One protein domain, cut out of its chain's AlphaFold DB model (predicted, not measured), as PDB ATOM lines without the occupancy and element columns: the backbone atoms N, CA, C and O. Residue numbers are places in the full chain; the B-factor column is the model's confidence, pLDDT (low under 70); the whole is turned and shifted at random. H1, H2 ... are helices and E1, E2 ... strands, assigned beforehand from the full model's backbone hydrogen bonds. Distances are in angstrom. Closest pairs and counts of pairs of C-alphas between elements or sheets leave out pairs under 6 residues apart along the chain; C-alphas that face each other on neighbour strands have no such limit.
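AT A GLANCE: This is residues 91 to 221 of the 232 residues of an uncharacterized protein of Polynucleobacter asymbioticus (UniProt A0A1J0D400). A body of crossed helices is built round H2, which runs through its middle with H3, H5 and H6 about it at large angles, and a small, strongly twisted sheet of three strands lies along one side of this body. At the other side the last helix, H7, sticks out as an arm with residues 211 to 221, while short H1 and H4 lie at the rim. The printed part has 131 residues, with seven named helices and three named strands in the order H1 H2 E1 H3 H4 H5 E2 E3 H6 H7; the class is mostly helix. The sheet runs E1 E3 E2, antiparallel throughout. The whole is compact, with a radius of gyration of the C-alphas of 15.4 A, and spans 47 by 37 by 27 A.

HOW THE PARTS SIT: H1, residues 91 to 97, is close to but not clearly touching H2, residues 101 to 112; the closest C-alphas, those of Leu 96 and Arg 104, are 7.9 A apart. H2 is the hub, touching three helices. With residues 102 to 105 alone it only just touches H3, residues 134 to 144, with 3 pairs of C-alphas within 8 A; they are about perpendicular at 90 degrees, and Phe 105 and Phe 141 come closest, their C-alphas 6.6 A apart. With residues 102 to 103 alone H2 only just touches H5, residues 156 to 166, also with 3 pairs, at a steep tilt of 56 degrees, the same way; the closest C-alphas, of Glu 103 and His 162, are 7.0 A apart. With residue 110 alone H2 only just touches H6, residues 191 to 202, again with 3 pairs, at a steep tilt of 43 degrees, opposite ways; the closest C-alphas, of Leu 110 and Arg 195, are 6.3 A apart. H5 and H6 touch, about perpendicular at 84 degrees, with the C-alphas of Tyr 166 and Phe 198 closest at 4.8 A. In the sheet, E1, residues 130 to 133, is antiparallel to the inner strand E3, residues 182 to 188, with N 132 and O 186 at 2.9 A, within hydrogen-bond range. E3 forms a hairpin with E2, residues 171 to 176; N 173 and O 185 are 2.9 A apart, within hydrogen-bond range. H3 is on the sheet, at the sheet's level with a height of 0.9 A, and H5 only grazes it with residues 160 to 164. H4, residues 148 to 151, is close to but not clearly touching H3, with the C-alphas of Lys 142 and Ser 148 closest at 6.4 A. H7, residues 210 to 221, touches no helix. In H1, H2, H3, H5, H6 and H7 every O i to N i+4 pair is within hydrogen-bond range; H4 is too short for such a pair, and its one O i to N i+3 pair is not within range.

IN THESE COORDINATES: H1 begins at C-alpha 91, at (28.116, 3.023, -45.291). H2 is 16.9 A from first to last C-alpha, H3 15.5 A, H5 15.7 A, E2 15.1 A and E3 16.8 A. H6 measures 16.3 A from C-alpha 191 at (23.229, -19.283, -37.299). H7 measures 16.8 A and ends at C-alpha 221, at (47.988, -26.060, -33.892).

THE WHOLE: The C-alphas farthest apart, those of Gly 152 and Lys 221, are 50.1 A apart. The printed part has no cut. The link from H2 to E1, residues 113 to 129, is long. Mean pLDDT of the printed part is 81.8; residues 117 to 124, 147 to 155, 177 to 180 and 211 to 221 are under 70.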
ATOM      1  N   HIS A  91      29.562   2.834 -45.354       91.25
ATOM      2  CA  HIS A  91      28.116   3.023 -45.291       91.25
ATOM      3  C   HIS A  91      27.408   1.856 -44.579       91.25
ATOM      4  O   HIS A  91      26.445   2.088 -43.844       91.25
ATOM      5  N   LEU A  92      27.890   0.618 -44.739       91.81
ATOM      6  CA  LEU A  92      27.416  -0.510 -43.935       91.81
ATOM      7  C   LEU A  92      27.745  -0.308 -42.448       91.81
ATOM      8  O   LEU A  92      26.861  -0.478 -41.610       91.81
ATOM      9  N   ASN A  93      28.961   0.128 -42.115       92.12
ATOM     10  CA  ASN A  93      29.368   0.402 -40.734       92.12
ATOM     11  C   ASN A  93      28.474   1.458 -40.071       92.12
ATOM     12  O   ASN A  93      27.979   1.230 -38.967       92.12
ATOM     13  N   GLN A  94      28.174   2.562 -40.765       92.38
ATOM     14  CA  GLN A  94      27.254   3.588 -40.261       92.38
ATOM     15  C   GLN A  94      25.851   3.019 -39.988       92.38
ATOM     16  O   GLN A  94      25.234   3.353 -38.974       92.38
ATOM     17  N   LYS A  95      25.340   2.119 -40.844       92.62
ATOM     18  CA  LYS A  95      24.061   1.423 -40.605       92.62
ATOM     19  C   LYS A  95      24.114   0.527 -39.369       92.62
ATOM     20  O   LYS A  95      23.191   0.567 -38.562       92.62
ATOM     21  N   LEU A  96      25.183  -0.254 -39.202       92.75
ATOM     22  CA  LEU A  96      25.362  -1.142 -38.047       92.75
ATOM     23  C   LEU A  96      25.465  -0.357 -36.729       92.75
ATOM     24  O   LEU A  96      24.870  -0.745 -35.723       92.75
ATOM     25  N   GLN A  97      26.161   0.781 -36.740       91.62
ATOM     26  CA  GLN A  97      26.227   1.710 -35.603       91.62
ATOM     27  C   GLN A  97      24.894   2.421 -35.332       91.62
ATOM     28  O   GLN A  97      24.652   2.897 -34.226       91.62
ATOM     29  N   SER A  98      24.015   2.486 -36.330       92.94
ATOM     30  CA  SER A  98      22.683   3.080 -36.204       92.94
ATOM     31  C   SER A  98      21.630   2.095 -35.696       92.94
ATOM     32  O   SER A  98      20.516   2.510 -35.392       92.94
ATOM     33  N   LEU A  99      21.949   0.805 -35.554       91.19
ATOM     34  CA  LEU A  99      21.011  -0.160 -34.985       91.19
ATOM     35  C   LEU A  99      20.693   0.204 -33.533       91.19
ATOM     36  O   LEU A  99      21.585   0.471 -32.726       91.19
ATOM     37  N   THR A 100      19.412   0.159 -33.177       88.50
ATOM     38  CA  THR A 100      18.937   0.442 -31.816       88.50
ATOM     39  C   THR A 100      17.921  -0.602 -31.363       88.50
ATOM     40  O   THR A 100      17.395  -1.378 -32.166       88.50
ATOM     41  N   GLY A 101      17.663  -0.660 -30.054       88.50
ATOM     42  CA  GLY A 101      16.671  -1.561 -29.470       88.50
ATOM     43  C   GLY A 101      16.873  -3.019 -29.890       88.50
ATOM     44  O   GLY A 101      17.971  -3.569 -29.773       88.50
ATOM     45  N   PHE A 102      15.807  -3.651 -30.384       89.62
ATOM     46  CA  PHE A 102      15.845  -5.065 -30.757       89.62
ATOM     47  C   PHE A 102      16.703  -5.344 -31.995       89.62
ATOM     48  O   PHE A 102      17.283  -6.419 -32.079       89.62
ATOM     49  N   GLU A 103      16.832  -4.399 -32.934       91.50
ATOM     50  CA  GLU A 103      17.723  -4.566 -34.092       91.50
ATOM     51  C   GLU A 103      19.178  -4.712 -33.642       91.50
ATOM     52  O   GLU A 103      19.877  -5.618 -34.094       91.50
ATOM     53  N   ARG A 104      19.606  -3.869 -32.692       92.12
ATOM     54  CA  ARG A 104      20.947  -3.964 -32.108       92.12
ATOM     55  C   ARG A 104      21.124  -5.265 -31.338       92.12
ATOM     56  O   ARG A 104      22.110  -5.955 -31.542       92.12
ATOM     57  N   PHE A 105      20.163  -5.614 -30.489       91.50
ATOM     58  CA  PHE A 105      20.217  -6.857 -29.722       91.50
ATOM     59  C   PHE A 105      20.291  -8.101 -30.621       91.50
ATOM     60  O   PHE A 105      21.073  -9.009 -30.361       91.50
ATOM     61  N   TRP A 106      19.511  -8.133 -31.703       94.06
ATOM     62  CA  TRP A 106      19.555  -9.224 -32.672       94.06
ATOM     63  C   TRP A 106      20.923  -9.319 -33.352       94.06
ATOM     64  O   TRP A 106      21.454 -10.416 -33.494       94.06
ATOM     65  N   PHE A 107      21.521  -8.182 -33.714       93.69
ATOM     66  CA  PHE A 107      22.880  -8.146 -34.246       93.69
ATOM     67  C   PHE A 107      23.908  -8.743 -33.266       93.69
ATOM     68  O   PHE A 107      24.713  -9.567 -33.683       93.69
ATOM     69  N   GLU A 108      23.827  -8.433 -31.967       91.62
ATOM     70  CA  GLU A 108      24.708  -9.027 -30.942       91.62
ATOM     71  C   GLU A 108      24.497 -10.541 -30.768       91.62
ATOM     72  O   GLU A 108      25.457 -11.289 -30.577       91.62
ATOM     73  N   ILE A 109      23.253 -11.029 -30.871       92.00
ATOM     74  CA  ILE A 109      22.969 -12.477 -30.893       92.00
ATOM     75  C   ILE A 109      23.663 -13.131 -32.091       92.00
ATOM     76  O   ILE A 109      24.275 -14.186 -31.949       92.00
ATOM     77  N   LEU A 110      23.561 -12.520 -33.276       93.06
ATOM     78  CA  LEU A 110      24.191 -13.050 -34.485       93.06
ATOM     79  C   LEU A 110      25.719 -12.998 -34.402       93.06
ATOM     80  O   LEU A 110      26.378 -13.906 -34.905       93.06
ATOM     81  N   GLN A 111      26.276 -11.969 -33.765       90.44
ATOM     82  CA  GLN A 111      27.712 -11.834 -33.553       90.44
ATOM     83  C   GLN A 111      28.231 -12.913 -32.591       90.44
ATOM     84  O   GLN A 111      29.116 -13.673 -32.965       90.44
ATOM     85  N   SER A 112      27.633 -13.023 -31.401       87.44
ATOM     86  CA  SER A 112      28.055 -13.959 -30.343       87.44
ATOM     87  C   SER A 112      27.666 -15.419 -30.596       87.44
ATOM     88  O   SER A 112      28.208 -16.325 -29.971       87.44
ATOM     89  N   GLY A 113      26.668 -15.675 -31.450       87.75
ATOM     90  CA  GLY A 113      26.065 -17.006 -31.581       87.75
ATOM     91  C   GLY A 113      25.303 -17.454 -30.326       87.75
ATOM     92  O   GLY A 113      24.960 -18.628 -30.190       87.75
ATOM     93  N   SER A 114      25.012 -16.537 -29.398       86.00
ATOM     94  CA  SER A 114      24.301 -16.810 -28.150       86.00
ATOM     95  C   SER A 114      22.983 -16.047 -28.102       86.00
ATOM     96  O   SER A 114      22.931 -14.838 -28.321       86.00
ATOM     97  N   LEU A 115      21.893 -16.726 -27.732       85.19
ATOM     98  CA  LEU A 115      20.563 -16.105 -27.633       85.19
ATOM     99  C   LEU A 115      20.451 -15.072 -26.501       85.19
ATOM    100  O   LEU A 115      19.440 -14.367 -26.417       85.19
ATOM    101  N   THR A 116      21.445 -14.988 -25.614       78.12
ATOM    102  CA  THR A 116      21.543 -13.934 -24.596       78.12
ATOM    103  C   THR A 116      22.165 -12.646 -25.129       78.12
ATOM    104  O   THR A 116      22.059 -11.626 -24.454       78.12
ATOM    105  N   GLY A 117      22.789 -12.673 -26.315       63.59
ATOM    106  CA  GLY A 117      23.559 -11.549 -26.854       63.59
ATOM    107  C   GLY A 117      24.844 -11.269 -26.064       63.59
ATOM    108  O   GLY A 117      25.294 -10.129 -26.017       63.59
ATOM    109  N   SER A 118      25.386 -12.276 -25.372       62.38
ATOM    110  CA  SER A 118      26.618 -12.176 -24.588       62.38
ATOM    111  C   SER A 118      27.466 -13.441 -24.717       62.38
ATOM    112  O   SER A 118      26.930 -14.549 -24.700       62.38
ATOM    113  N   ASP A 119      28.790 -13.269 -24.745       57.38
ATOM    114  CA  ASP A 119      29.793 -14.349 -24.822       57.38
ATOM    115  C   ASP A 119      29.957 -15.143 -23.513       57.38
ATOM    116  O   ASP A 119      30.882 -15.942 -23.361       57.38
ATOM    117  N   ILE A 120      29.092 -14.922 -22.517       53.31
ATOM    118  CA  ILE A 120      29.220 -15.564 -21.206       53.31
ATOM    119  C   ILE A 120      28.763 -17.016 -21.329       53.31
ATOM    120  O   ILE A 120      27.605 -17.299 -21.058       53.31
ATOM    121  N   SER A 121      29.679 -17.892 -21.757       47.28
ATOM    122  CA  SER A 121      29.841 -19.325 -21.449       47.28
ATOM    123  C   SER A 121      28.592 -20.122 -21.035       47.28
ATOM    124  O   SER A 121      28.655 -20.966 -20.137       47.28
ATOM    125  N   SER A 122      27.436 -19.868 -21.637       49.19
ATOM    126  CA  SER A 122      26.269 -20.722 -21.496       49.19
ATOM    127  C   SER A 122      26.450 -21.888 -22.454       49.19
ATOM    128  O   SER A 122      26.804 -21.689 -23.611       49.19
ATOM    129  N   PHE A 123      26.153 -23.101 -21.989       52.75
ATOM    130  CA  PHE A 123      26.037 -24.338 -22.777       52.75
ATOM    131  C   PHE A 123      24.925 -24.281 -23.854       52.75
ATOM    132  O   PHE A 123      24.325 -25.296 -24.197       52.75
ATOM    133  N   ASP A 124      24.590 -23.088 -24.341       63.75
ATOM    134  CA  ASP A 124      23.418 -22.768 -25.145       63.75
ATOM    135  C   ASP A 124      23.814 -22.114 -26.480       63.75
ATOM    136  O   ASP A 124      23.119 -21.236 -26.995       63.75
ATOM    137  N   GLU A 125      24.945 -22.558 -27.029       77.00
ATOM    138  CA  GLU A 125      25.476 -22.147 -28.327       77.00
ATOM    139  C   GLU A 125      24.440 -22.399 -29.433       77.00
ATOM    140  O   GLU A 125      23.841 -23.477 -29.538       77.00
ATOM    141  N   TRP A 126      24.167 -21.378 -30.241       88.25
ATOM    142  CA  TRP A 126      23.263 -21.476 -31.377       88.25
ATOM    143  C   TRP A 126      24.080 -21.733 -32.641       88.25
ATOM    144  O   TRP A 126      24.543 -20.806 -33.291       88.25
ATOM    145  N   ILE A 127      24.245 -23.009 -32.990       85.12
ATOM    146  CA  ILE A 127      24.891 -23.423 -34.245       85.12
ATOM    147  C   ILE A 127      23.814 -23.815 -35.260       85.12
ATOM    148  O   ILE A 127      23.652 -23.188 -36.309       85.12
ATOM    149  N   ASP A 128      23.033 -24.834 -34.905       89.56
ATOM    150  CA  ASP A 128      21.989 -25.414 -35.743       89.56
ATOM    151  C   ASP A 128      20.603 -24.824 -35.453       89.56
ATOM    152  O   ASP A 128      20.429 -23.880 -34.683       89.56
ATOM    153  N   ARG A 129      19.576 -25.389 -36.093       91.75
ATOM    154  CA  ARG A 129      18.183 -25.003 -35.859       91.75
ATOM    155  C   ARG A 129      17.807 -25.163 -34.392       91.75
ATOM    156  O   ARG A 129      18.055 -26.208 -33.790       91.75
ATOM    157  N   LYS A 130      17.128 -24.157 -33.845       90.50
ATOM    158  CA  LYS A 130      16.804 -24.108 -32.419       90.50
ATOM    159  C   LYS A 130      15.456 -23.457 -32.172       90.50
ATOM    160  O   LYS A 130      15.172 -22.381 -32.690       90.50
ATOM    161  N   PHE A 131      14.634 -24.091 -31.342       91.69
ATOM    162  CA  PHE A 131      13.405 -23.470 -30.860       91.69
ATOM    163  C   PHE A 131      13.721 -22.502 -29.716       91.69
ATOM    164  O   PHE A 131      14.361 -22.884 -28.735       91.69
ATOM    165  N   VAL A 132      13.218 -21.272 -29.805       90.56
ATOM    166  CA  VAL A 132      13.309 -20.269 -28.739       90.56
ATOM    167  C   VAL A 132      11.920 -19.779 -28.344       90.56
ATOM    168  O   VAL A 132      11.116 -19.361 -29.178       90.56
ATOM    169  N   ALA A 133      11.610 -19.807 -27.048       90.44
ATOM    170  CA  ALA A 133      10.344 -19.281 -26.551       90.44
ATOM    171  C   ALA A 133      10.301 -17.747 -26.674       90.44
ATOM    172  O   ALA A 133      11.279 -17.061 -26.373       90.44
ATOM    173  N   THR A 134       9.142 -17.184 -27.037       90.06
ATOM    174  CA  THR A 134       8.985 -15.722 -27.185       90.06
ATOM    175  C   THR A 134       9.305 -14.988 -25.879       90.06
ATOM    176  O   THR A 134       9.931 -13.935 -25.898       90.06
ATOM    177  N   HIS A 135       8.911 -15.560 -24.738       87.00
ATOM    178  CA  HIS A 135       9.249 -15.028 -23.416       87.00
ATOM    179  C   HIS A 135      10.766 -14.956 -23.196       87.00
ATOM    180  O   HIS A 135      11.234 -13.931 -22.707       87.00
ATOM    181  N   SER A 136      11.522 -15.990 -23.577       88.50
ATOM    182  CA  SER A 136      12.978 -16.018 -23.410       88.50
ATOM    183  C   SER A 136      13.651 -14.896 -24.197       88.50
ATOM    184  O   SER A 136      14.479 -14.190 -23.635       88.50
ATOM    185  N   LEU A 137      13.231 -14.649 -25.445       88.19
ATOM    186  CA  LEU A 137      13.739 -13.518 -26.235       88.19
ATOM    187  C   LEU A 137      13.427 -12.165 -25.584       88.19
ATOM    188  O   LEU A 137      14.299 -11.305 -25.523       88.19
ATOM    189  N   ILE A 138      12.206 -11.978 -25.070       87.81
ATOM    190  CA  ILE A 138      11.829 -10.743 -24.361       87.81
ATOM    191  C   ILE A 138      12.695 -10.560 -23.113       87.81
ATOM    192  O   ILE A 138      13.176  -9.463 -22.855       87.81
ATOM    193  N   THR A 139      12.892 -11.620 -22.330       87.19
ATOM    194  CA  THR A 139      13.706 -11.572 -21.113       87.19
ATOM    195  C   THR A 139      15.168 -11.280 -21.429       87.19
ATOM    196  O   THR A 139      15.749 -10.408 -20.792       87.19
ATOM    197  N   ASN A 140      15.743 -11.932 -22.439       88.25
ATOM    198  CA  ASN A 140      17.121 -11.680 -22.852       88.25
ATOM    199  C   ASN A 140      17.291 -10.247 -23.369       88.25
ATOM    200  O   ASN A 140      18.228  -9.568 -22.961       88.25
ATOM    201  N   PHE A 141      16.336  -9.744 -24.155       87.50
ATOM    202  CA  PHE A 141      16.338  -8.354 -24.607       87.50
ATOM    203  C   PHE A 141      16.285  -7.357 -23.437       87.50
ATOM    204  O   PHE A 141      17.064  -6.409 -23.402       87.50
ATOM    205  N   LYS A 142      15.423  -7.592 -22.440       85.12
ATOM    206  CA  LYS A 142      15.353  -6.755 -21.227       85.12
ATOM    207  C   LYS A 142      16.629  -6.813 -20.386       85.12
ATOM    208  O   LYS A 142      16.995  -5.825 -19.759       85.12
ATOM    209  N   ASN A 143      17.288  -7.969 -20.345       84.62
ATOM    210  CA  ASN A 143      18.554  -8.128 -19.633       84.62
ATOM    211  C   ASN A 143      19.695  -7.388 -20.340       84.62
ATOM    212  O   ASN A 143      20.535  -6.793 -19.661       84.62
ATOM    213  N   TYR A 144      19.700  -7.416 -21.675       82.88
ATOM    214  CA  TYR A 144      20.647  -6.695 -22.520       82.88
ATOM    215  C   TYR A 144      20.465  -5.177 -22.393       82.88
ATOM    216  O   TYR A 144      21.411  -4.460 -22.073       82.88
ATOM    217  N   ASP A 145      19.235  -4.688 -22.556       80.81
ATOM    218  CA  ASP A 145      18.900  -3.277 -22.398       80.81
ATOM    219  C   ASP A 145      17.996  -3.065 -21.179       80.81
ATOM    220  O   ASP A 145      16.765  -3.027 -21.265       80.81
ATOM    221  N   LYS A 146      18.632  -2.866 -20.020       72.12
ATOM    222  CA  LYS A 146      17.945  -2.580 -18.748       72.12
ATOM    223  C   LYS A 146      17.140  -1.275 -18.779       72.12
ATOM    224  O   LYS A 146      16.294  -1.066 -17.914       72.12
ATOM    225  N   ASN A 147      17.397  -0.395 -19.751       67.38
ATOM    226  CA  ASN A 147      16.659   0.847 -19.952       67.38
ATOM    227  C   ASN A 147      15.601   0.738 -21.061       67.38
ATOM    228  O   ASN A 147      14.899   1.721 -21.298       67.38
ATOM    229  N   SER A 148      15.433  -0.430 -21.690       65.12
ATOM    230  CA  SER A 148      14.484  -0.644 -22.795       65.12
ATOM    231  C   SER A 148      13.045  -0.255 -22.441       65.12
ATOM    232  O   SER A 148      12.307   0.231 -23.294       65.12
ATOM    233  N   GLU A 149      12.646  -0.390 -21.172       60.62
ATOM    234  CA  GLU A 149      11.305  -0.026 -20.701       60.62
ATOM    235  C   GLU A 149      11.090   1.487 -20.518       60.62
ATOM    236  O   GLU A 149       9.941   1.922 -20.419       60.62
ATOM    237  N   ARG A 150      12.149   2.316 -20.535       58.44
ATOM    238  CA  ARG A 150      12.022   3.785 -20.422       58.44
ATOM    239  C   ARG A 150      11.231   4.400 -21.577       58.44
ATOM    240  O   ARG A 150      10.626   5.452 -21.397       58.44
ATOM    241  N   TYR A 151      11.224   3.743 -22.736       52.19
ATOM    242  CA  TYR A 151      10.544   4.206 -23.949       52.19
ATOM    243  C   TYR A 151       9.262   3.413 -24.267       52.19
ATOM    244  O   TYR A 151       8.639   3.639 -25.302       52.19
ATOM    245  N   GLY A 152       8.838   2.513 -23.368       56.81
ATOM    246  CA  GLY A 152       7.619   1.710 -23.488       56.81
ATOM    247  C   GLY A 152       7.860   0.209 -23.304       56.81
ATOM    248  O   GLY A 152       8.965  -0.298 -23.477       56.81
ATOM    249  N   THR A 153       6.811  -0.542 -22.950       60.41
ATOM    250  CA  THR A 153       6.911  -2.003 -22.813       60.41
ATOM    251  C   THR A 153       7.159  -2.640 -24.179       60.41
ATOM    252  O   THR A 153       6.282  -2.615 -25.044       60.41
ATOM    253  N   PHE A 154       8.329  -3.250 -24.370       67.12
ATOM    254  CA  PHE A 154       8.642  -3.993 -25.587       67.12
ATOM    255  C   PHE A 154       7.651  -5.152 -25.783       67.12
ATOM    256  O   PHE A 154       7.580  -6.083 -24.977       67.12
ATOM    257  N   GLN A 155       6.832  -5.067 -26.834       68.19
ATOM    258  CA  GLN A 155       5.748  -6.016 -27.093       68.19
ATOM    259  C   GLN A 155       6.217  -7.187 -27.959       68.19
ATOM    260  O   GLN A 155       7.033  -7.029 -28.864       68.19
ATOM    261  N   SER A 156       5.601  -8.355 -27.772       72.12
ATOM    262  CA  SER A 156       5.838  -9.554 -28.594       72.12
ATOM    263  C   SER A 156       5.617  -9.327 -30.095       72.12
ATOM    264  O   SER A 156       6.291  -9.947 -30.914       72.12
ATOM    265  N   ARG A 157       4.712  -8.412 -30.469       78.12
ATOM    266  CA  ARG A 157       4.493  -8.009 -31.866       78.12
ATOM    267  C   ARG A 157       5.737  -7.358 -32.480       78.12
ATOM    268  O   ARG A 157       6.006  -7.594 -33.650       78.12
ATOM    269  N   GLY A 158       6.509  -6.610 -31.688       82.88
ATOM    270  CA  GLY A 158       7.775  -6.025 -32.126       82.88
ATOM    271  C   GLY A 158       8.757  -7.101 -32.579       82.88
ATOM    272  O   GLY A 158       9.296  -6.997 -33.673       82.88
ATOM    273  N   ILE A 159       8.910  -8.182 -31.807       86.94
ATOM    274  CA  ILE A 159       9.797  -9.306 -32.162       86.94
ATOM    275  C   ILE A 159       9.406  -9.923 -33.504       86.94
ATOM    276  O   ILE A 159      10.274 -10.130 -34.344       86.94
ATOM    277  N   ALA A 160       8.113 -10.184 -33.722       88.69
ATOM    278  CA  ALA A 160       7.636 -10.778 -34.970       88.69
ATOM    279  C   ALA A 160       8.036  -9.931 -36.188       88.69
ATOM    280  O   ALA A 160       8.649 -10.450 -37.113       88.69
ATOM    281  N   THR A 161       7.782  -8.620 -36.140       90.50
ATOM    282  CA  THR A 161       8.134  -7.694 -37.227       90.50
ATOM    283  C   THR A 161       9.643  -7.638 -37.481       90.50
ATOM    284  O   THR A 161      10.074  -7.559 -38.629       90.50
ATOM    285  N   HIS A 162      10.461  -7.699 -36.427       90.88
ATOM    286  CA  HIS A 162      11.917  -7.699 -36.571       90.88
ATOM    287  C   HIS A 162      12.441  -9.013 -37.158       90.88
ATOM    288  O   HIS A 162      13.269  -8.978 -38.065       90.88
ATOM    289  N   LEU A 163      11.943 -10.160 -36.688       93.25
ATOM    290  CA  LEU A 163      12.332 -11.466 -37.221       93.25
ATOM    291  C   LEU A 163      11.886 -11.627 -38.675       93.25
ATOM    292  O   LEU A 163      12.686 -12.036 -39.500       93.25
ATOM    293  N   GLU A 164      10.673 -11.207 -39.039       93.56
ATOM    294  CA  GLU A 164      10.228 -11.201 -40.441       93.56
ATOM    295  C   GLU A 164      11.146 -10.359 -41.344       93.56
ATOM    296  O   GLU A 164      11.365 -10.707 -42.504       93.56
ATOM    297  N   LYS A 165      11.708  -9.265 -40.812       92.69
ATOM    298  CA  LYS A 165      12.593  -8.348 -41.544       92.69
ATOM    299  C   LYS A 165      14.031  -8.862 -41.669       92.69
ATOM    300  O   LYS A 165      14.612  -8.719 -42.741       92.69
ATOM    301  N   TYR A 166      14.610  -9.402 -40.596       94.44
ATOM    302  CA  TYR A 166      16.044  -9.725 -40.507       94.44
ATOM    303  C   TYR A 166      16.365 -11.222 -40.476       94.44
ATOM    304  O   TYR A 166      17.520 -11.594 -40.649       94.44
ATOM    305  N   CYS A 167      15.370 -12.073 -40.241       96.06
ATOM    306  CA  CYS A 167      15.508 -13.526 -40.201       96.06
ATOM    307  C   CYS A 167      14.190 -14.202 -40.648       96.06
ATOM    308  O   CYS A 167      13.562 -14.904 -39.848       96.06
ATOM    309  N   PRO A 168      13.704 -13.980 -41.886       95.62
ATOM    310  CA  PRO A 168      12.418 -14.497 -42.366       95.62
ATOM    311  C   PRO A 168      12.287 -16.027 -42.310       95.62
ATOM    312  O   PRO A 168      11.166 -16.544 -42.317       95.62
ATOM    313  N   SER A 169      13.394 -16.771 -42.224       95.50
ATOM    314  CA  SER A 169      13.351 -18.216 -41.984       95.50
ATOM    315  C   SER A 169      12.924 -18.596 -40.561       95.50
ATOM    316  O   SER A 169      12.555 -19.752 -40.337       95.50
ATOM    317  N   ALA A 170      12.928 -17.662 -39.604       94.75
ATOM    318  CA  ALA A 170      12.444 -17.893 -38.248       94.75
ATOM    319  C   ALA A 170      10.911 -17.975 -38.234       94.75
ATOM    320  O   ALA A 170      10.208 -16.968 -38.332       94.75
ATOM    321  N   LYS A 171      10.367 -19.189 -38.093       93.62
ATOM    322  CA  LYS A 171       8.914 -19.406 -38.146       93.62
ATOM    323  C   LYS A 171       8.305 -19.500 -36.761       93.62
ATOM    324  O   LYS A 171       8.829 -20.174 -35.882       93.62
ATOM    325  N   SER A 172       7.158 -18.848 -36.583       91.56
ATOM    326  CA  SER A 172       6.369 -18.960 -35.354       91.56
ATOM    327  C   SER A 172       5.884 -20.397 -35.166       91.56
ATOM    328  O   SER A 172       5.263 -20.967 -36.063       91.56
ATOM    329  N   ASN A 173       6.152 -20.973 -33.995       91.62
ATOM    330  CA  ASN A 173       5.750 -22.330 -33.646       91.62
ATOM    331  C   ASN A 173       5.348 -22.434 -32.161       91.62
ATOM    332  O   ASN A 173       5.519 -21.510 -31.357       91.62
ATOM    333  N   ARG A 174       4.770 -23.576 -31.781       87.62
ATOM    334  CA  ARG A 174       4.510 -23.969 -30.397       87.62
ATOM    335  C   ARG A 174       5.364 -25.180 -30.042       87.62
ATOM    336  O   ARG A 174       5.036 -26.305 -30.409       87.62
ATOM    337  N   GLY A 175       6.435 -24.940 -29.296       83.06
ATOM    338  CA  GLY A 175       7.382 -25.961 -28.856       83.06
ATOM    339  C   GLY A 175       7.256 -26.277 -27.368       83.06
ATOM    340  O   GLY A 175       6.580 -25.575 -26.611       83.06
ATOM    341  N   LYS A 176       7.917 -27.350 -26.929       75.38
ATOM    342  CA  LYS A 176       8.152 -27.597 -25.501       75.38
ATOM    343  C   LYS A 176       9.373 -26.785 -25.072       75.38
ATOM    344  O   LYS A 176      10.395 -26.836 -25.746       75.38
ATOM    345  N   SER A 177       9.271 -26.065 -23.959       66.31
ATOM    346  CA  SER A 177      10.419 -25.439 -23.295       66.31
ATOM    347  C   SER A 177      10.578 -26.087 -21.922       66.31
ATOM    348  O   SER A 177       9.667 -26.017 -21.097       66.31
ATOM    349  N   GLY A 178      11.688 -26.795 -21.696       65.19
ATOM    350  CA  GLY A 178      11.943 -27.524 -20.450       65.19
ATOM    351  C   GLY A 178      10.892 -28.596 -20.103       65.19
ATOM    352  O   GLY A 178      10.333 -29.262 -20.976       65.19
ATOM    353  N   HIS A 179      10.630 -28.771 -18.802       56.84
ATOM    354  CA  HIS A 179       9.805 -29.856 -18.245       56.84
ATOM    355  C   HIS A 179       8.283 -29.583 -18.188       56.84
ATOM    356  O   HIS A 179       7.549 -30.395 -17.630       56.84
ATOM    357  N   SER A 180       7.757 -28.484 -18.748       57.56
ATOM    358  CA  SER A 180       6.315 -28.180 -18.669       57.56
ATOM    359  C   SER A 180       5.785 -27.332 -19.832       57.56
ATOM    360  O   SER A 180       6.372 -26.312 -20.167       57.56
ATOM    361  N   LYS A 181       4.601 -27.742 -20.330       71.69
ATOM    362  CA  LYS A 181       3.655 -27.098 -21.273       71.69
ATOM    363  C   LYS A 181       4.213 -26.564 -22.603       71.69
ATOM    364  O   LYS A 181       5.296 -26.011 -22.710       71.69
ATOM    365  N   GLN A 182       3.403 -26.712 -23.654       82.81
ATOM    366  CA  GLN A 182       3.672 -26.074 -24.943       82.81
ATOM    367  C   GLN A 182       3.653 -24.550 -24.781       82.81
ATOM    368  O   GLN A 182       2.665 -23.985 -24.307       82.81
ATOM    369  N   VAL A 183       4.725 -23.892 -25.214       89.75
ATOM    370  CA  VAL A 183       4.879 -22.435 -25.200       89.75
ATOM    371  C   VAL A 183       4.981 -21.901 -26.625       89.75
ATOM    372  O   VAL A 183       5.411 -22.604 -27.536       89.75
ATOM    373  N   ARG A 184       4.567 -20.648 -26.833       91.00
ATOM    374  CA  ARG A 184       4.749 -19.958 -28.120       91.00
ATOM    375  C   ARG A 184       6.203 -19.505 -28.263       91.00
ATOM    376  O   ARG A 184       6.803 -19.039 -27.292       91.00
ATOM    377  N   GLY A 185       6.741 -19.631 -29.465       92.44
ATOM    378  CA  GLY A 185       8.123 -19.296 -29.772       92.44
ATOM    379  C   GLY A 185       8.390 -19.283 -31.268       92.44
ATOM    380  O   GLY A 185       7.457 -19.231 -32.069       92.44
ATOM    381  N   TYR A 186       9.667 -19.341 -31.619       93.75
ATOM    382  CA  TYR A 186      10.147 -19.366 -32.991       93.75
ATOM    383  C   TYR A 186      11.111 -20.531 -33.181       93.75
ATOM    384  O   TYR A 186      11.978 -20.754 -32.337       93.75
ATOM    385  N   ASP A 187      10.970 -21.245 -34.292       94.19
ATOM    386  CA  ASP A 187      12.010 -22.141 -34.790       94.19
ATOM    387  C   ASP A 187      13.012 -21.298 -35.570       94.19
ATOM    388  O   ASP A 187      12.721 -20.847 -36.682       94.19
ATOM    389  N   LEU A 188      14.169 -21.043 -34.968       94.75
ATOM    390  CA  LEU A 188      15.261 -20.332 -35.612       94.75
ATOM    391  C   LEU A 188      15.987 -21.263 -36.598       94.75
ATOM    392  O   LEU A 188      16.129 -22.462 -36.316       94.75
ATOM    393  N   PRO A 189      16.462 -20.741 -37.744       95.38
ATOM    394  CA  PRO A 189      17.315 -21.499 -38.653       95.38
ATOM    395  C   PRO A 189      18.709 -21.723 -38.030       95.38
ATOM    396  O   PRO A 189      18.924 -21.416 -36.860       95.38
ATOM    397  N   SER A 190      19.665 -22.278 -38.782       94.94
ATOM    398  CA  SER A 190      21.061 -22.264 -38.325       94.94
ATOM    399  C   SER A 190      21.595 -20.832 -38.270       94.94
ATOM    400  O   SER A 190      21.103 -19.950 -38.989       94.94
ATOM    401  N   LEU A 191      22.625 -20.606 -37.457       93.75
ATOM    402  CA  LEU A 191      23.229 -19.283 -37.299       93.75
ATOM    403  C   LEU A 191      23.730 -18.718 -38.634       93.75
ATOM    404  O   LEU A 191      23.532 -17.537 -38.914       93.75
ATOM    405  N   GLN A 192      24.304 -19.557 -39.504       94.06
ATOM    406  CA  GLN A 192      24.793 -19.096 -40.808       94.06
ATOM    407  C   GLN A 192      23.657 -18.592 -41.707       94.06
ATOM    408  O   GLN A 192      23.818 -17.582 -42.389       94.06
ATOM    409  N   ILE A 193      22.495 -19.257 -41.691       96.00
ATOM    410  CA  ILE A 193      21.329 -18.813 -42.467       96.00
ATOM    411  C   ILE A 193      20.812 -17.488 -41.908       96.00
ATOM    412  O   ILE A 193      20.559 -16.566 -42.679       96.00
ATOM    413  N   ALA A 194      20.701 -17.362 -40.583       96.31
ATOM    414  CA  ALA A 194      20.252 -16.122 -39.955       96.31
ATOM    415  C   ALA A 194      21.192 -14.939 -40.262       96.31
ATOM    416  O   ALA A 194      20.726 -13.847 -40.582       96.31
ATOM    417  N   ARG A 195      22.514 -15.162 -40.235       96.19
ATOM    418  CA  ARG A 195      23.526 -14.163 -40.616       96.19
ATOM    419  C   ARG A 195      23.415 -13.752 -42.086       96.19
ATOM    420  O   ARG A 195      23.437 -12.558 -42.382       96.19
ATOM    421  N   ALA A 196      23.234 -14.710 -42.994       96.38
ATOM    422  CA  ALA A 196      23.052 -14.429 -44.419       96.38
ATOM    423  C   ALA A 196      21.757 -13.640 -44.694       96.38
ATOM    424  O   ALA A 196      21.743 -12.697 -45.488       96.38
ATOM    425  N   GLU A 197      20.664 -13.989 -44.011       97.06
ATOM    426  CA  GLU A 197      19.404 -13.247 -44.087       97.06
ATOM    427  C   GLU A 197      19.552 -11.817 -43.554       97.06
ATOM    428  O   GLU A 197      19.061 -10.875 -44.185       97.06
ATOM    429  N   PHE A 198      20.297 -11.636 -42.462       96.25
ATOM    430  CA  PHE A 198      20.604 -10.320 -41.914       96.25
ATOM    431  C   PHE A 198      21.435  -9.467 -42.884       96.25
ATOM    432  O   PHE A 198      21.066  -8.323 -43.148       96.25
ATOM    433  N   GLN A 199      22.505 -10.020 -43.468       95.19
ATOM    434  CA  GLN A 199      23.344  -9.342 -44.471       95.19
ATOM    435  C   GLN A 199      22.524  -8.891 -45.687       95.19
ATOM    436  O   GLN A 199      22.627  -7.748 -46.147       95.19
ATOM    437  N   LYS A 200      21.625  -9.759 -46.166       94.44
ATOM    438  CA  LYS A 200      20.691  -9.421 -47.245       94.44
ATOM    439  C   LYS A 200      19.745  -8.287 -46.846       94.44
ATOM    440  O   LYS A 200      19.469  -7.411 -47.663       94.44
ATOM    441  N   ALA A 201      19.242  -8.302 -45.614       93.31
ATOM    442  CA  ALA A 201      18.321  -7.288 -45.118       93.31
ATOM    443  C   ALA A 201      19.003  -5.926 -44.902       93.31
ATOM    444  O   ALA A 201      18.424  -4.903 -45.261       93.31
ATOM    445  N   ILE A 202      20.213  -5.892 -44.336       91.69
ATOM    446  CA  ILE A 202      20.957  -4.647 -44.074       91.69
ATOM    447  C   ILE A 202      21.582  -4.060 -45.353       91.69
ATOM    448  O   ILE A 202      21.760  -2.838 -45.466       91.69
ATOM    449  N   GLY A 203      21.832  -4.918 -46.348       90.31
ATOM    450  CA  GLY A 203      22.362  -4.556 -47.658       90.31
ATOM    451  C   GLY A 203      23.882  -4.419 -47.663       90.31
ATOM    452  O   GLY A 203      24.388  -3.396 -48.121       90.31
ATOM    453  N   GLY A 204      24.591  -5.420 -47.136       89.50
ATOM    454  CA  GLY A 204      26.053  -5.480 -47.150       89.50
ATOM    455  C   GLY A 204      26.611  -6.710 -46.431       89.50
ATOM    456  O   GLY A 204      25.892  -7.389 -45.695       89.50
ATOM    457  N   GLU A 205      27.891  -6.999 -46.659       91.81
ATOM    458  CA  GLU A 205      28.598  -8.112 -46.024       91.81
ATOM    459  C   GLU A 205      29.171  -7.684 -44.671       91.81
ATOM    460  O   GLU A 205      30.052  -6.838 -44.577       91.81
ATOM    461  N   VAL A 206      28.633  -8.269 -43.606       92.31
ATOM    462  CA  VAL A 206      29.128  -8.110 -42.234       92.31
ATOM    463  C   VAL A 206      30.267  -9.096 -41.969       92.31
ATOM    464  O   VAL A 206      30.100 -10.289 -42.237       92.31
ATOM    465  N   ASP A 207      31.371  -8.618 -41.393       90.19
ATOM    466  CA  ASP A 207      32.402  -9.471 -40.792       90.19
ATOM    467  C   ASP A 207      31.959  -9.930 -39.397       90.19
ATOM    468  O   ASP A 207      31.831  -9.135 -38.467       90.19
ATOM    469  N   TRP A 208      31.714 -11.231 -39.260       88.88
ATOM    470  CA  TRP A 208      31.267 -11.847 -38.011       88.88
ATOM    471  C   TRP A 208      32.428 -12.263 -37.091       88.88
ATOM    472  O   TRP A 208      32.180 -12.798 -36.019       88.88
ATOM    473  N   GLY A 209      33.692 -12.038 -37.466       77.69
ATOM    474  CA  GLY A 209      34.855 -12.269 -36.598       77.69
ATOM    475  C   GLY A 209      35.288 -13.732 -36.413       77.69
ATOM    476  O   GLY A 209      36.417 -13.975 -35.981       77.69
ATOM    477  N   ASP A 210      34.472 -14.714 -36.808       70.06
ATOM    478  CA  ASP A 210      34.772 -16.153 -36.692       70.06
ATOM    479  C   ASP A 210      36.092 -16.569 -37.373       70.06
ATOM    480  O   ASP A 210      36.810 -17.455 -36.896       70.06
ATOM    481  N   SER A 211      36.448 -15.907 -38.482       55.91
ATOM    482  CA  SER A 211      37.676 -16.182 -39.240       55.91
ATOM    483  C   SER A 211      38.945 -15.917 -38.427       55.91
ATOM    484  O   SER A 211      39.958 -16.583 -38.636       55.91
ATOM    485  N   SER A 212      38.904 -14.980 -37.473       51.06
ATOM    486  CA  SER A 212      40.060 -14.657 -36.632       51.06
ATOM    487  C   SER A 212      40.327 -15.740 -35.582       51.06
ATOM    488  O   SER A 212      41.475 -16.108 -35.349       51.06
ATOM    489  N   VAL A 213      39.272 -16.341 -35.028       52.12
ATOM    490  CA  VAL A 213      39.364 -17.396 -34.013       52.12
ATOM    491  C   VAL A 213      39.844 -18.707 -34.640       52.12
ATOM    492  O   VAL A 213      40.773 -19.330 -34.129       52.12
ATOM    493  N   ALA A 214      39.303 -19.088 -35.801       47.81
ATOM    494  CA  ALA A 214      39.757 -20.266 -36.545       47.81
ATOM    495  C   ALA A 214      41.218 -20.139 -37.020       47.81
ATOM    496  O   ALA A 214      41.980 -21.103 -36.930       47.81
ATOM    497  N   ALA A 215      41.635 -18.947 -37.464       47.50
ATOM    498  CA  ALA A 215      43.022 -18.673 -37.839       47.50
ATOM    499  C   ALA A 215      43.977 -18.710 -36.635       47.50
ATOM    500  O   ALA A 215      45.082 -19.236 -36.759       47.50
ATOM    501  N   ILE A 216      43.554 -18.218 -35.464       55.62
ATOM    502  CA  ILE A 216      44.321 -18.325 -34.212       55.62
ATOM    503  C   ILE A 216      44.444 -19.790 -33.777       55.62
ATOM    504  O   ILE A 216      45.539 -20.229 -33.435       55.62
ATOM    505  N   PHE A 217      43.366 -20.575 -33.839       56.97
ATOM    506  CA  PHE A 217      43.415 -22.001 -33.506       56.97
ATOM    507  C   PHE A 217      44.293 -22.802 -34.474       56.97
ATOM    508  O   PHE A 217      45.040 -23.671 -34.029       56.97
ATOM    509  N   GLU A 218      44.270 -22.502 -35.775       57.44
ATOM    510  CA  GLU A 218      45.190 -23.119 -36.740       57.44
ATOM    511  C   GLU A 218      46.642 -22.656 -36.564       57.44
ATOM    512  O   GLU A 218      47.566 -23.464 -36.673       57.44
ATOM    513  N   ALA A 219      46.875 -21.388 -36.216       59.06
ATOM    514  CA  ALA A 219      48.207 -20.893 -35.873       59.06
ATOM    515  C   ALA A 219      48.759 -21.566 -34.602       59.06
ATOM    516  O   ALA A 219      49.927 -21.952 -34.571       59.06
ATOM    517  N   LEU A 220      47.916 -21.784 -33.587       65.56
ATOM    518  CA  LEU A 220      48.276 -22.512 -32.369       65.56
ATOM    519  C   LEU A 220      48.542 -23.998 -32.649       65.56
ATOM    520  O   LEU A 220      49.547 -24.525 -32.181       65.56
ATOM    521  N   LYS A 221      47.724 -24.670 -33.470       64.50
ATOM    522  CA  LYS A 221      47.988 -26.060 -33.892       64.50
ATOM    523  C   LYS A 221      49.298 -26.200 -34.669       64.50
ATOM    524  O   LYS A 221      50.012 -27.179 -34.475       64.50
TER     525      LYS A 221